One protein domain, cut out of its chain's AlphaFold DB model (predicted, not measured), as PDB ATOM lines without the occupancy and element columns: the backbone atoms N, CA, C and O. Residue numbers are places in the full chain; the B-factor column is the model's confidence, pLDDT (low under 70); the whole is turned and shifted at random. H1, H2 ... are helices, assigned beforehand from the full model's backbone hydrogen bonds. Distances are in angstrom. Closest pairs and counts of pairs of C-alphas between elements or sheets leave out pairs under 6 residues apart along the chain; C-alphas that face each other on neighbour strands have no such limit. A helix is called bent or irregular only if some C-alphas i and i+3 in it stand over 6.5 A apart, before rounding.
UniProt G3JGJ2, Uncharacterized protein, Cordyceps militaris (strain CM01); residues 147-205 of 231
ATOM      1  N   PRO A 147     143.475 184.749 297.918       72.00
ATOM      2  CA  PRO A 147     144.493 185.294 298.833       72.00
ATOM      3  C   PRO A 147     144.856 184.393 300.027       72.00
ATOM      4  O   PRO A 147     145.990 184.454 300.495       72.00
ATOM      5  N   TRP A 148     143.950 183.518 300.481       78.38
ATOM      6  CA  TRP A 148     144.247 182.496 301.497       78.38
ATOM      7  C   TRP A 148     145.069 181.315 300.940       78.38
ATOM      8  O   TRP A 148     145.916 180.752 301.624       78.38
ATOM      9  N   GLU A 149     144.852 180.969 299.674       82.38
ATOM     10  CA  GLU A 149     145.490 179.871 298.944       82.38
ATOM     11  C   GLU A 149     146.937 180.230 298.558       82.38
ATOM     12  O   GLU A 149     147.855 179.421 298.704       82.38
ATOM     13  N   LYS A 150     147.173 181.501 298.192       81.25
ATOM     14  CA  LYS A 150     148.514 182.085 298.004       81.25
ATOM     15  C   LYS A 150     149.429 181.826 299.207       81.25
ATOM     16  O   LYS A 150     150.604 181.520 299.020       81.25
ATOM     17  N   PHE A 151     148.903 181.899 300.433       83.69
ATOM     18  CA  PHE A 151     149.671 181.626 301.654       83.69
ATOM     19  C   PHE A 151     150.142 180.166 301.743       83.69
ATOM     20  O   PHE A 151     151.285 179.924 302.129       83.69
ATOM     21  N   ALA A 152     149.316 179.200 301.323       87.62
ATOM     22  CA  ALA A 152     149.697 177.787 301.278       87.62
ATOM     23  C   ALA A 152     150.791 177.514 300.228       87.62
ATOM     24  O   ALA A 152     151.751 176.797 300.504       87.62
ATOM     25  N   PHE A 153     150.714 178.143 299.050       85.44
ATOM     26  CA  PHE A 153     151.793 178.049 298.061       85.44
ATOM     27  C   PHE A 153     153.106 178.659 298.574       85.44
ATOM     28  O   PHE A 153     154.162 178.040 298.435       85.44
ATOM     29  N   TYR A 154     153.061 179.833 299.214       86.12
ATOM     30  CA  TYR A 154     154.263 180.445 299.785       86.12
ATOM     31  C   TYR A 154     154.847 179.647 300.958       86.12
ATOM     32  O   TYR A 154     156.069 179.585 301.065       86.12
ATOM     33  N   SER A 155     154.035 178.994 301.799       90.94
ATOM     34  CA  SER A 155     154.554 178.156 302.888       90.94
ATOM     35  C   SER A 155     155.216 176.873 302.373       90.94
ATOM     36  O   SER A 155     156.285 176.518 302.867       90.94
ATOM     37  N   ILE A 156     154.673 176.236 301.328       92.94
ATOM     38  CA  ILE A 156     155.304 175.086 300.657       92.94
ATOM     39  C   ILE A 156     156.632 175.500 300.007       92.94
ATOM     40  O   ILE A 156     157.650 174.842 300.219       92.94
ATOM     41  N   VAL A 157     156.656 176.609 299.259       89.69
ATOM     42  CA  VAL A 157     157.887 177.119 298.628       89.69
ATOM     43  C   VAL A 157     158.924 177.523 299.680       89.69
ATOM     44  O   VAL A 157     160.101 177.219 299.508       89.69
ATOM     45  N   PHE A 158     158.510 178.139 300.791       91.81
ATOM     46  CA  PHE A 158     159.399 178.473 301.905       91.81
ATOM     47  C   PHE A 158     159.951 177.225 302.604       91.81
ATOM     48  O   PHE A 158     161.143 177.183 302.893       91.81
ATOM     49  N   LEU A 159     159.130 176.195 302.836       94.69
ATOM     50  CA  LEU A 159     159.566 174.924 303.422       94.69
ATOM     51  C   LEU A 159     160.595 174.244 302.513       94.69
ATOM     52  O   LEU A 159     161.685 173.914 302.974       94.69
ATOM     53  N   LEU A 160     160.292 174.104 301.219       94.44
ATOM     54  CA  LEU A 160     161.211 173.529 300.233       94.44
ATOM     55  C   LEU A 160     162.503 174.342 300.113       94.44
ATOM     56  O   LEU A 160     163.582 173.753 300.070       94.44
ATOM     57  N   PHE A 161     162.428 175.676 300.100       94.12
ATOM     58  CA  PHE A 161     163.608 176.537 300.037       94.12
ATOM     59  C   PHE A 161     164.442 176.466 301.321       94.12
ATOM     60  O   PHE A 161     165.656 176.350 301.232       94.12
ATOM     61  N   SER A 162     163.817 176.469 302.501       95.31
ATOM     62  CA  SER A 162     164.497 176.348 303.798       95.31
ATOM     63  C   SER A 162     165.177 174.984 303.951       95.31
ATOM     64  O   SER A 162     166.364 174.916 304.262       95.31
ATOM     65  N   LEU A 163     164.474 173.896 303.615       93.94
ATOM     66  CA  LEU A 163     165.032 172.544 303.569       93.94
ATOM     67  C   LEU A 163     166.205 172.457 302.583       93.94
ATOM     68  O   LEU A 163     167.259 171.932 302.930       93.94
ATOM     69  N   THR A 164     166.051 173.026 301.381       93.88
ATOM     70  CA  THR A 164     167.117 173.088 300.367       93.88
ATOM     71  C   THR A 164     168.288 173.957 300.824       93.88
ATOM     72  O   THR A 164     169.425 173.626 300.522       93.88
ATOM     73  N   PHE A 165     168.048 175.039 301.567       96.00
ATOM     74  CA  PHE A 165     169.085 175.938 302.072       96.00
ATOM     75  C   PHE A 165     169.880 175.300 303.215       96.00
ATOM     76  O   PHE A 165     171.105 175.330 303.184       96.00
ATOM     77  N   ILE A 166     169.215 174.656 304.177       94.38
ATOM     78  CA  ILE A 166     169.879 173.908 305.256       94.38
ATOM     79  C   ILE A 166     170.653 172.722 304.671       94.38
ATOM     80  O   ILE A 166     171.826 172.538 304.994       94.38
ATOM     81  N   ALA A 167     170.041 171.966 303.750       93.62
ATOM     82  CA  ALA A 167     170.729 170.907 303.019       93.62
ATOM     83  C   ALA A 167     171.931 171.461 302.241       93.62
ATOM     84  O   ALA A 167     173.011 170.891 302.326       93.62
ATOM     85  N   ALA A 168     171.794 172.593 301.547       92.50
ATOM     86  CA  ALA A 168     172.898 173.230 300.839       92.50
ATOM     87  C   ALA A 168     174.024 173.652 301.794       92.50
ATOM     88  O   ALA A 168     175.173 173.324 301.531       92.50
ATOM     89  N   VAL A 169     173.727 174.309 302.917       92.38
ATOM     90  CA  VAL A 169     174.748 174.757 303.880       92.38
ATOM     91  C   VAL A 169     175.475 173.579 304.548       92.38
ATOM     92  O   VAL A 169     176.665 173.704 304.820       92.38
ATOM     93  N   LEU A 170     174.832 172.420 304.740       90.50
ATOM     94  CA  LEU A 170     175.508 171.196 305.208       90.50
ATOM     95  C   LEU A 170     176.265 170.439 304.098       90.50
ATOM     96  O   LEU A 170     177.323 169.866 304.351       90.50
ATOM     97  N   TYR A 171     175.729 170.401 302.876       88.25
ATOM     98  CA  TYR A 171     176.174 169.499 301.805       88.25
ATOM     99  C   TYR A 171     177.135 170.156 300.803       88.25
ATOM    100  O   TYR A 171     178.068 169.502 300.330       88.25
ATOM    101  N   LEU A 172     176.978 171.455 300.507       81.88
ATOM    102  CA  LEU A 172     177.942 172.199 299.693       81.88
ATOM    103  C   LEU A 172     179.348 172.201 300.297       81.88
ATOM    104  O   LEU A 172     180.246 171.920 299.520       81.88
ATOM    105  N   PRO A 173     179.630 172.453 301.592       83.00
ATOM    106  CA  PRO A 173     181.019 172.408 302.065       83.00
ATOM    107  C   PRO A 173     181.685 171.045 301.811       83.00
ATOM    108  O   PRO A 173     182.861 171.001 301.450       83.00
ATOM    109  N   HIS A 174     180.935 169.940 301.877       80.88
ATOM    110  CA  HIS A 174     181.444 168.611 301.526       80.88
ATOM    111  C   HIS A 174     181.668 168.442 300.008       80.88
ATOM    112  O   HIS A 174     182.733 168.010 299.575       80.88
ATOM    113  N   HIS A 175     180.711 168.840 299.165       83.38
ATOM    114  CA  HIS A 175     180.845 168.693 297.709       83.38
ATOM    115  C   HIS A 175     181.804 169.704 297.067       83.38
ATOM    116  O   HIS A 175     182.574 169.350 296.174       83.38
ATOM    117  N   ILE A 176     181.794 170.953 297.528       84.38
ATOM    118  CA  ILE A 176     182.662 172.033 297.059       84.38
ATOM    119  C   ILE A 176     184.115 171.761 297.441       84.38
ATOM    120  O   ILE A 176     184.976 172.070 296.633       84.38
ATOM    121  N   THR A 177     184.427 171.125 298.577       81.06
ATOM    122  CA  THR A 177     185.821 170.730 298.875       81.06
ATOM    123  C   THR A 177     186.327 169.622 297.949       81.06
ATOM    124  O   THR A 177     187.459 169.707 297.472       81.06
ATOM    125  N   VAL A 178     185.493 168.638 297.588       80.44
ATOM    126  CA  VAL A 178     185.846 167.601 296.594       80.44
ATOM    127  C   VAL A 178     186.004 168.190 295.185       80.44
ATOM    128  O   VAL A 178     186.957 167.854 294.476       80.44
ATOM    129  N   LEU A 179     185.109 169.095 294.771       84.19
ATOM    130  CA  LEU A 179     185.236 169.820 293.501       84.19
ATOM    131  C   LEU A 179     186.471 170.727 293.503       84.19
ATOM    132  O   LEU A 179     187.239 170.698 292.543       84.19
ATOM    133  N   ALA A 180     186.701 171.474 294.585       81.44
ATOM    134  CA  ALA A 180     187.860 172.337 294.752       81.44
ATOM    135  C   ALA A 180     189.157 171.534 294.694       81.44
ATOM    136  O   ALA A 180     190.051 171.957 293.984       81.44
ATOM    137  N   GLY A 181     189.260 170.354 295.315       79.00
ATOM    138  CA  GLY A 181     190.451 169.500 295.204       79.00
ATOM    139  C   GLY A 181     190.783 169.088 293.761       79.00
ATOM    140  O   GLY A 181     191.951 169.054 293.378       79.00
ATOM    141  N   ARG A 182     189.765 168.849 292.921       82.19
ATOM    142  CA  ARG A 182     189.955 168.556 291.486       82.19
ATOM    143  C   ARG A 182     190.295 169.809 290.679       82.19
ATOM    144  O   ARG A 182     191.242 169.793 289.904       82.19
ATOM    145  N   VAL A 183     189.561 170.903 290.881       84.38
ATOM    146  CA  VAL A 183     189.830 172.205 290.240       84.38
ATOM    147  C   VAL A 183     191.226 172.717 290.613       84.38
ATOM    148  O   VAL A 183     191.949 173.210 289.756       84.38
ATOM    149  N   TRP A 184     191.647 172.507 291.859       77.06
ATOM    150  CA  TRP A 184     192.983 172.792 292.366       77.06
ATOM    151  C   TRP A 184     194.046 172.017 291.602       77.06
ATOM    152  O   TRP A 184     195.002 172.636 291.158       77.06
ATOM    153  N   TYR A 185     193.869 170.712 291.374       74.81
ATOM    154  CA  TYR A 185     194.794 169.922 290.558       74.81
ATOM    155  C   TYR A 185     194.936 170.486 289.132       74.81
ATOM    156  O   TYR A 185     196.052 170.631 288.641       74.81
ATOM    157  N   TYR A 186     193.830 170.886 288.492       76.44
ATOM    158  CA  TYR A 186     193.868 171.481 287.148       76.44
ATOM    159  C   TYR A 186     194.467 172.898 287.104       76.44
ATOM    160  O   TYR A 186     195.105 173.246 286.118       76.44
ATOM    161  N   ILE A 187     194.304 173.702 288.159       73.06
ATOM    162  CA  ILE A 187     194.898 175.046 288.277       73.06
ATOM    163  C   ILE A 187     196.395 174.958 288.630       73.06
ATOM    164  O   ILE A 187     197.233 175.627 288.025       73.06
ATOM    165  N   ASN A 188     196.760 174.096 289.579       66.69
ATOM    166  CA  ASN A 188     198.122 173.964 290.110       66.69
ATOM    167  C   ASN A 188     199.057 173.156 289.202       66.69
ATOM    168  O   ASN A 188     200.259 173.161 289.442       66.69
ATOM    169  N   GLY A 189     198.539 172.530 288.141       61.66
ATOM    170  CA  GLY A 189     199.367 172.024 287.043       61.66
ATOM    171  C   GLY A 189     200.212 173.115 286.367       61.66
ATOM    172  O   GLY A 189     201.237 172.793 285.776       61.66
ATOM    173  N   GLU A 190     199.819 174.392 286.500       56.38
ATOM    174  CA  GLU A 190     200.583 175.547 285.999       56.38
ATOM    175  C   GLU A 190     200.741 176.690 287.032       56.38
ATOM    176  O   GLU A 190     201.649 177.505 286.904       56.38
ATOM    177  N   SER A 191     199.907 176.766 288.086       55.84
ATOM    178  CA  SER A 191     199.833 177.951 288.974       55.84
ATOM    179  C   SER A 191     199.807 177.668 290.491       55.84
ATOM    180  O   SER A 191     198.911 178.101 291.218       55.84
ATOM    181  N   ILE A 192     200.853 177.001 290.995       57.81
ATOM    182  CA  ILE A 192     201.111 176.800 292.445       57.81
ATOM    183  C   ILE A 192     201.141 178.129 293.239       57.81
ATOM    184  O   ILE A 192     200.782 178.169 294.415       57.81
ATOM    185  N   ASP A 193     201.508 179.232 292.585       59.16
ATOM    186  CA  ASP A 193     201.572 180.581 293.165       59.16
ATOM    187  C   ASP A 193     200.180 181.160 293.522       59.16
ATOM    188  O   ASP A 193     199.926 181.593 294.650       59.16
ATOM    189  N   VAL A 194     199.219 181.060 292.593       60.47
ATOM    190  CA  VAL A 194     197.832 181.544 292.775       60.47
ATOM    191  C   VAL A 194     197.132 180.800 293.917       60.47
ATOM    192  O   VAL A 194     196.330 181.374 294.657       60.47
ATOM    193  N   ALA A 195     197.473 179.526 294.099       57.47
ATOM    194  CA  ALA A 195     197.009 178.690 295.194       57.47
ATOM    195  C   ALA A 195     197.428 179.205 296.581       57.47
ATOM    196  O   ALA A 195     196.592 179.259 297.491       57.47
ATOM    197  N   ALA A 196     198.693 179.594 296.758       64.94
ATOM    198  CA  ALA A 196     199.164 180.167 298.018       64.94
ATOM    199  C   ALA A 196     198.405 181.467 298.333       64.94
ATOM    200  O   ALA A 196     197.819 181.596 299.409       64.94
ATOM    201  N   SER A 197     198.310 182.366 297.349       65.94
ATOM    202  CA  SER A 197     197.576 183.634 297.456       65.94
ATOM    203  C   SER A 197     196.104 183.438 297.860       65.94
ATOM    204  O   SER A 197     195.632 184.040 298.826       65.94
ATOM    205  N   ALA A 198     195.385 182.514 297.211       63.22
ATOM    206  CA  ALA A 198     193.989 182.219 297.539       63.22
ATOM    207  C   ALA A 198     193.800 181.651 298.961       63.22
ATOM    208  O   ALA A 198     192.784 181.918 299.604       63.22
ATOM    209  N   ARG A 199     194.766 180.875 299.472       69.94
ATOM    210  CA  ARG A 199     194.724 180.329 300.839       69.94
ATOM    211  C   ARG A 199     194.964 181.393 301.900       69.94
ATOM    212  O   ARG A 199     194.254 181.385 302.905       69.94
ATOM    213  N   GLU A 200     195.904 182.305 301.678       73.88
ATOM    214  CA  GLU A 200     196.146 183.398 302.621       73.88
ATOM    215  C   GLU A 200     195.007 184.428 302.598       73.88
ATOM    216  O   GLU A 200     194.565 184.841 303.665       73.88
ATOM    217  N   ALA A 201     194.405 184.722 301.439       67.81
ATOM    218  CA  ALA A 201     193.196 185.550 301.366       67.81
ATOM    219  C   ALA A 201     192.008 184.939 302.145       67.81
ATOM    220  O   ALA A 201     191.298 185.638 302.866       67.81
ATOM    221  N   VAL A 202     191.802 183.616 302.063       69.19
ATOM    222  CA  VAL A 202     190.778 182.925 302.873       69.19
ATOM    223  C   VAL A 202     191.126 182.951 304.367       69.19
ATOM    224  O   VAL A 202     190.228 183.108 305.194       69.19
ATOM    225  N   ARG A 203     192.409 182.848 304.738       77.56
ATOM    226  CA  ARG A 203     192.867 182.990 306.133       77.56
ATOM    227  C   ARG A 203     192.660 184.401 306.678       77.56
ATOM    228  O   ARG A 203     192.205 184.528 307.808       77.56
ATOM    229  N   GLU A 204     192.935 185.436 305.890       75.12
ATOM    230  CA  GLU A 204     192.712 186.841 306.251       75.12
ATOM    231  C   GLU A 204     191.220 187.132 306.474       75.12
ATOM    232  O   GLU A 204     190.847 187.753 307.471       75.12
ATOM    233  N   VAL A 205     190.347 186.596 305.610       68.00
ATOM    234  CA  VAL A 205     188.886 186.684 305.773       68.00
ATOM    235  C   VAL A 205     188.403 185.917 307.011       68.00
ATOM    236  O   VAL A 205     187.568 186.443 307.748       68.00
TER     237      VAL A 205
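What this domain is: This is residues 147 to 205 of the 231 residues of an uncharacterized protein of Cordyceps militaris (strain CM01) (UniProt G3JGJ2). One long, kinked helix, H1, makes almost the whole length of the domain, and a much shorter helix, H2, folds back from its far end as a hook. The two helices meet near their ends in an open V, with H1 as the long arm and H2 as the short one. The 59 printed residues hold two named helices, in the order H1, H2, and no named strand; the class is all helix. The whole is extended, with a radius of gyration of the C-alphas of 19.2 A, and the C-alphas span 58 by 24 by 17 A.

How they stand to each other: H1, residues 147 to 188, has a kink of 46 degrees near residue 171. It is neither bent nor irregular, but only just: C-alphas 170 and 173 are 6.5 A apart. A tight link of 3 residues joins it to H2, residues 192 to 205. H1 and H2 are close but not clearly touching, with 2 pairs of C-alphas within 8 A; their closest C-alphas, those of Asn 188 and Ala 195, are 7.0 A apart. Their lines stand at a steep tilt of 43 degrees, and they run opposite ways. Their centres are 25.4 A apart. Residues 147 to 183 of H1 and residues 196 to 205 of H2 stand free. In H2 every O i to N i+4 pair is within hydrogen-bond range; in H1 34 of 38 are.

Where its parts are: H1 has 42 residues and measures 55.5 A from C-alpha 147 at (144.493, 185.294, 298.833) to C-alpha 188 at (198.122, 173.964, 290.110). H2 has 14 residues and measures 20.6 A, ending with C-alpha 205 at (188.886, 186.684, 305.773).

The domain as a whole: The two C-alphas farthest apart, those of Trp 148 and Glu 190, are 58.8 A apart. The printed part has no cut and no long link. Its mean pLDDT is 79.6; residues 188 to 199, 201 to 202 and 205 are under 70.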